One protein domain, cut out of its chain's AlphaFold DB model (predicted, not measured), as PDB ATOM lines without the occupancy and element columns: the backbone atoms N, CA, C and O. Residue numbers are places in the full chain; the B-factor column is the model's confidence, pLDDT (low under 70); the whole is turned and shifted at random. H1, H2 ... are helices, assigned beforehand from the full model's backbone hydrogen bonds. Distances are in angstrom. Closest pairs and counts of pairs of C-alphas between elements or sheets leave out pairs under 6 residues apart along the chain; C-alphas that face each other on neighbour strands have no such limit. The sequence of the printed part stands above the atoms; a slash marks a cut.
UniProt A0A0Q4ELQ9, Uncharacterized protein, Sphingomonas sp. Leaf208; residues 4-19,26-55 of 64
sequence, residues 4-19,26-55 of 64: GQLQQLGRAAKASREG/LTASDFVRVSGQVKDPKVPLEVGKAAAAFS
ATOM      1  N   GLY A   4     346.892 248.700 432.194       84.94
ATOM      2  CA  GLY A   4     347.017 248.182 430.828       84.94
ATOM      3  C   GLY A   4     345.785 247.392 430.367       84.94
ATOM      4  O   GLY A   4     345.365 247.523 429.220       84.94
ATOM      5  N   GLN A   5     345.142 246.648 431.273       88.50
ATOM      6  CA  GLN A   5     343.900 245.925 430.979       88.50
ATOM      7  C   GLN A   5     342.720 246.888 430.810       88.50
ATOM      8  O   GLN A   5     341.871 246.655 429.957       88.50
ATOM      9  N   LEU A   6     342.684 247.999 431.556       88.06
ATOM     10  CA  LEU A   6     341.672 249.044 431.365       88.06
ATOM     11  C   LEU A   6     341.848 249.776 430.030       88.06
ATOM     12  O   LEU A   6     340.864 250.052 429.351       88.06
ATOM     13  N   GLN A   7     343.088 250.043 429.607       88.44
ATOM     14  CA  GLN A   7     343.349 250.617 428.283       88.44
ATOM     15  C   GLN A   7     342.961 249.654 427.158       88.44
ATOM     16  O   GLN A   7     342.382 250.079 426.157       88.44
ATOM     17  N   GLN A   8     343.233 248.358 427.325       89.31
ATOM     18  CA  GLN A   8     342.819 247.330 426.373       89.31
ATOM     19  C   GLN A   8     341.291 247.200 426.316       89.31
ATOM     20  O   GLN A   8     340.728 247.155 425.226       89.31
ATOM     21  N   LEU A   9     340.618 247.236 427.469       88.06
ATOM     22  CA  LEU A   9     339.161 247.253 427.564       88.06
ATOM     23  C   LEU A   9     338.566 248.497 426.893       88.06
ATOM     24  O   LEU A   9     337.602 248.381 426.147       88.06
ATOM     25  N   GLY A  10     339.162 249.674 427.094       83.50
ATOM     26  CA  GLY A  10     338.722 250.916 426.454       83.50
ATOM     27  C   GLY A  10     338.858 250.877 424.930       83.50
ATOM     28  O   GLY A  10     337.952 251.307 424.217       83.50
ATOM     29  N   ARG A  11     339.952 250.303 424.414       85.25
ATOM     30  CA  ARG A  11     340.135 250.085 422.968       85.25
ATOM     31  C   ARG A  11     339.130 249.073 422.417       85.25
ATOM     32  O   ARG A  11     338.555 249.320 421.363       85.25
ATOM     33  N   ALA A  12     338.875 247.984 423.143       82.19
ATOM     34  CA  ALA A  12     337.892 246.973 422.761       82.19
ATOM     35  C   ALA A  12     336.456 247.526 422.767       82.19
ATOM     36  O   ALA A  12     335.714 247.306 421.818       82.19
ATOM     37  N   ALA A  13     336.078 248.302 423.786       79.12
ATOM     38  CA  ALA A  13     334.769 248.947 423.874       79.12
ATOM     39  C   ALA A  13     334.561 249.987 422.763       79.12
ATOM     40  O   ALA A  13     333.467 250.100 422.212       79.12
ATOM     41  N   LYS A  14     335.614 250.731 422.401       76.62
ATOM     42  CA  LYS A  14     335.572 251.674 421.279       76.62
ATOM     43  C   LYS A  14     335.395 250.948 419.941       76.62
ATOM     44  O   LYS A  14     334.477 251.288 419.207       76.62
ATOM     45  N   ALA A  15     336.186 249.907 419.680       75.62
ATOM     46  CA  ALA A  15     336.056 249.089 418.471       75.62
ATOM     47  C   ALA A  15     334.690 248.378 418.384       75.62
ATOM     48  O   ALA A  15     334.104 248.287 417.309       75.62
ATOM     49  N   SER A  16     334.137 247.939 419.521       68.38
ATOM     50  CA  SER A  16     332.788 247.361 419.595       68.38
ATOM     51  C   SER A  16     331.703 248.353 419.173       68.38
ATOM     52  O   SER A  16     330.728 247.949 418.553       68.38
ATOM     53  N   ARG A  17     331.870 249.644 419.488       64.25
ATOM     54  CA  ARG A  17     330.943 250.710 419.073       64.25
ATOM     55  C   ARG A  17     331.118 251.126 417.615       64.25
ATOM     56  O   ARG A  17     330.168 251.606 417.018       64.25
ATOM     57  N   GLU A  18     332.317 250.980 417.053       67.00
ATOM     58  CA  GLU A  18     332.618 251.360 415.663       67.00
ATOM     59  C   GLU A  18     331.977 250.407 414.637       67.00
ATOM     60  O   GLU A  18     331.648 250.836 413.535       67.00
ATOM     61  N   GLY A  19     331.764 249.135 415.000       59.72
ATOM     62  CA  GLY A  19     331.056 248.148 414.173       59.72
ATOM     63  C   GLY A  19     329.548 248.053 414.434       59.72
ATOM     64  O   GLY A  19     328.824 247.474 413.624       59.72
ATOM     65  N   LEU A  26     315.481 253.988 415.922       64.69
ATOM     66  CA  LEU A  26     314.066 254.348 415.974       64.69
ATOM     67  C   LEU A  26     313.973 255.863 416.119       64.69
ATOM     68  O   LEU A  26     314.388 256.429 417.135       64.69
ATOM     69  N   THR A  27     313.475 256.514 415.078       70.62
ATOM     70  CA  THR A  27     313.368 257.965 415.046       70.62
ATOM     71  C   THR A  27     312.163 258.400 415.868       70.62
ATOM     72  O   THR A  27     311.220 257.634 416.094       70.62
ATOM     73  N   ALA A  28     312.137 259.665 416.285       69.81
ATOM     74  CA  ALA A  28     310.932 260.251 416.873       69.81
ATOM     75  C   ALA A  28     309.698 260.046 415.966       69.81
ATOM     76  O   ALA A  28     308.599 259.792 416.456       69.81
ATOM     77  N   SER A  29     309.891 260.079 414.643       70.75
ATOM     78  CA  SER A  29     308.852 259.824 413.644       70.75
ATOM     79  C   SER A  29     308.326 258.387 413.685       70.75
ATOM     80  O   SER A  29     307.119 258.185 413.550       70.75
ATOM     81  N   ASP A  30     309.188 257.393 413.919       77.12
ATOM     82  CA  ASP A  30     308.771 255.994 414.082       77.12
ATOM     83  C   ASP A  30     307.938 255.817 415.353       77.12
ATOM     84  O   ASP A  30     306.884 255.183 415.331       77.12
ATOM     85  N   PHE A  31     308.349 256.464 416.446       71.69
ATOM     86  CA  PHE A  31     307.601 256.483 417.702       71.69
ATOM     87  C   PHE A  31     306.216 257.133 417.555       71.69
ATOM     88  O   PHE A  31     305.216 256.576 418.018       71.69
ATOM     89  N   VAL A  32     306.117 258.277 416.871       75.50
ATOM     90  CA  VAL A  32     304.833 258.952 416.593       75.50
ATOM     91  C   VAL A  32     303.950 258.111 415.659       75.50
ATOM     92  O   VAL A  32     302.746 257.984 415.879       75.50
ATOM     93  N   ARG A  33     304.535 257.464 414.648       76.44
ATOM     94  CA  ARG A  33     303.803 256.580 413.728       76.44
ATOM     95  C   ARG A  33     303.238 255.348 414.436       76.44
ATOM     96  O   ARG A  33     302.079 255.001 414.225       76.44
ATOM     97  N   VAL A  34     304.039 254.679 415.268       80.56
ATOM     98  CA  VAL A  34     303.614 253.480 416.009       80.56
ATOM     99  C   VAL A  34     302.603 253.834 417.099       80.56
ATOM    100  O   VAL A  34     301.621 253.117 417.270       80.56
ATOM    101  N   SER A  35     302.767 254.964 417.789       72.75
ATOM    102  CA  SER A  35     301.786 255.423 418.786       72.75
ATOM    103  C   SER A  35     300.419 255.762 418.188       72.75
ATOM    104  O   SER A  35     299.416 255.588 418.871       72.75
ATOM    105  N   GLY A  36     300.338 256.131 416.906       71.00
ATOM    106  CA  GLY A  36     299.065 256.257 416.186       71.00
ATOM    107  C   GLY A  36     298.288 254.941 416.012       71.00
ATOM    108  O   GLY A  36     297.097 254.973 415.711       71.00
ATOM    109  N   GLN A  37     298.924 253.780 416.219       79.31
ATOM    110  CA  GLN A  37     298.235 252.478 416.251       79.31
ATOM    111  C   GLN A  37     297.526 252.234 417.590       79.31
ATOM    112  O   GLN A  37     296.644 251.376 417.684       79.31
ATOM    113  N   VAL A  38     297.884 252.994 418.628       75.19
ATOM    114  CA  VAL A  38     297.152 253.011 419.889       75.19
ATOM    115  C   VAL A  38     295.889 253.839 419.680       75.19
ATOM    116  O   VAL A  38     295.951 254.983 419.237       75.19
ATOM    117  N   LYS A  39     294.724 253.259 419.990       75.50
ATOM    118  CA  LYS A  39     293.401 253.889 419.819       75.50
ATOM    119  C   LYS A  39     293.129 254.976 420.874       75.50
ATOM    120  O   LYS A  39     292.076 254.981 421.501       75.50
ATOM    121  N   ASP A  40     294.088 255.871 421.080       80.50
ATOM    122  CA  ASP A  40     293.984 257.053 421.928       80.50
ATOM    123  C   ASP A  40     294.887 258.173 421.360       80.50
ATOM    124  O   ASP A  40     296.113 258.036 421.363       80.50
ATOM    125  N   PRO A  41     294.316 259.301 420.896       75.31
ATOM    126  CA  PRO A  41     295.075 260.408 420.312       75.31
ATOM    127  C   PRO A  41     295.994 261.141 421.303       75.31
ATOM    128  O   PRO A  41     296.862 261.900 420.871       75.31
ATOM    129  N   LYS A  42     295.859 260.931 422.620       80.19
ATOM    130  CA  LYS A  42     296.791 261.493 423.614       80.19
ATOM    131  C   LYS A  42     298.160 260.821 423.570       80.19
ATOM    132  O   LYS A  42     299.168 261.465 423.849       80.19
ATOM    133  N   VAL A  43     298.208 259.548 423.192       78.31
ATOM    134  CA  VAL A  43     299.434 258.745 423.189       78.31
ATOM    135  C   VAL A  43     300.489 259.297 422.217       78.31
ATOM    136  O   VAL A  43     301.604 259.547 422.675       78.31
ATOM    137  N   PRO A  44     300.194 259.589 420.934       74.12
ATOM    138  CA  PRO A  44     301.188 260.175 420.031       74.12
ATOM    139  C   PRO A  44     301.679 261.568 420.452       74.12
ATOM    140  O   PRO A  44     302.831 261.911 420.184       74.12
ATOM    141  N   LEU A  45     300.859 262.361 421.153       79.69
ATOM    142  CA  LEU A  45     301.258 263.684 421.649       79.69
ATOM    143  C   LEU A  45     302.290 263.586 422.776       79.69
ATOM    144  O   LEU A  45     303.309 264.276 422.740       79.69
ATOM    145  N   GLU A  46     302.051 262.722 423.760       83.62
ATOM    146  CA  GLU A  46     302.985 262.527 424.873       83.62
ATOM    147  C   GLU A  46     304.275 261.837 424.416       83.62
ATOM    148  O   GLU A  46     305.369 262.221 424.830       83.62
ATOM    149  N   VAL A  47     304.169 260.888 423.481       79.81
ATOM    150  CA  VAL A  47     305.331 260.244 422.857       79.81
ATOM    151  C   VAL A  47     306.173 261.258 422.073       79.81
ATOM    152  O   VAL A  47     307.394 261.270 422.217       79.81
ATOM    153  N   GLY A  48     305.546 262.158 421.308       77.31
ATOM    154  CA  GLY A  48     306.248 263.235 420.606       77.31
ATOM    155  C   GLY A  48     306.989 264.186 421.555       77.31
ATOM    156  O   GLY A  48     308.152 264.514 421.318       77.31
ATOM    157  N   LYS A  49     306.358 264.577 422.673       77.25
ATOM    158  CA  LYS A  49     306.992 265.409 423.715       77.25
ATOM    159  C   LYS A  49     308.184 264.708 424.366       77.25
ATOM    160  O   LYS A  49     309.232 265.326 424.537       77.25
ATOM    161  N   ALA A  50     308.044 263.425 424.701       76.12
ATOM    162  CA  ALA A  50     309.128 262.635 425.277       76.12
ATOM    163  C   ALA A  50     310.300 262.490 424.293       76.12
ATOM    164  O   ALA A  50     311.448 262.711 424.666       76.12
ATOM    165  N   ALA A  51     310.026 262.206 423.018       69.88
ATOM    166  CA  ALA A  51     311.065 262.097 421.997       69.88
ATOM    167  C   ALA A  51     311.842 263.414 421.799       69.88
ATOM    168  O   ALA A  51     313.065 263.389 421.642       69.88
ATOM    169  N   ALA A  52     311.151 264.561 421.866       69.00
ATOM    170  CA  ALA A  52     311.773 265.883 421.824       69.00
ATOM    171  C   ALA A  52     312.631 266.168 423.071       69.00
ATOM    172  O   ALA A  52     313.756 266.645 422.945       69.00
ATOM    173  N   ALA A  53     312.132 265.838 424.268       70.00
ATOM    174  CA  ALA A  53     312.842 266.060 425.529       70.00
ATOM    175  C   ALA A  53     314.106 265.193 425.673       70.00
ATOM    176  O   ALA A  53     315.105 265.640 426.231       70.00
ATOM    177  N   PHE A  54     314.082 263.966 425.150       62.09
ATOM    178  CA  PHE A  54     315.201 263.025 425.241       62.09
ATOM    179  C   PHE A  54     316.239 263.172 424.118       62.09
ATOM    180  O   PHE A  54     317.127 262.327 424.008       62.09
ATOM    181  N   SER A  55     316.167 264.230 423.294       56.91
ATOM    182  CA  SER A  55     317.114 264.491 422.192       56.91
ATOM    183  C   SER A  55     317.414 263.251 421.337       56.91
ATOM    184  O   SER A  55     318.505 263.087 420.790       56.91
TER     185      SER A  55
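What this domain is: This is residues 4 to 19 and 26 to 55 of the 64 residues of an uncharacterized protein of Sphingomonas sp. Leaf208 (UniProt A0A0Q4ELQ9). A helical hairpin, H2 and H3 side by side and running opposite ways, makes one end of a long model, and a single helix, H1, stands off alone at the other end with no contact to it. Between the two parts lies a cut, with residues 20 to 25 not printed and a gap of 18.2 A from C-alpha 19 to C-alpha 26, and the outline of the whole is a rod. The printed part has 46 residues with three named helices, in the order H1, H2, H3, and no named strand; the class is all helix. It is extended, with a radius of gyration of the C-alphas of 18.4 A, and the C-alphas span 54 by 19 by 12 A.

Where its parts are: H1 holds residues 4 to 19, from C-alpha 4 at (347.017, 248.182, 430.828) to C-alpha 19 at (331.056, 248.148, 414.173), and measures 23.1 A from first to last C-alpha. It is the longest helix, with 16 residues. After the cut, the printed part begins again at Leu 26. H2 holds residues 28 to 35, 8 residues, and measures 10.5 A. H3 holds residues 42 to 53, 12 residues, and measures 16.8 A; it ends with C-alpha 53 at (312.842, 266.060, 425.529).

How they stand to each other: H1 touches no helix and is apart from both H2 and H3. Residues 4 to 19, which belong to H1, stand free. H2 and H3 touch, with 15 pairs of C-alphas within 8 A. Their closest C-alphas are those of Ser 35 and Pro 44, 4.9 A apart, and their centres are 9.0 A apart. Their lines stand at a shallow tilt of 20 degrees, and they run opposite ways. The two form a helical hairpin. In H1, H2 and H3 every pair of O i and N i+4 is within hydrogen-bond range.

The domain as a whole: The two C-alphas farthest apart are those of Gly 4 and Lys 39, at 55.0 A, while the first and last printed C-alphas, those of Gly 4 and Ser 55, are 35.1 A apart. Residues 20 to 25 are not printed, and C-alphas 19 and 26 are 18.2 A apart across this cut. The link from H1 to H2 runs across the cut. The link from H2 to H3, 6 residues, is short, and residues 37 to 42, of which 42 belongs to H3, stand free. The mean pLDDT of the printed part is 75.9; residues 16 to 19, 26, 28, 51 to 52 and 54 to 55 are under 70.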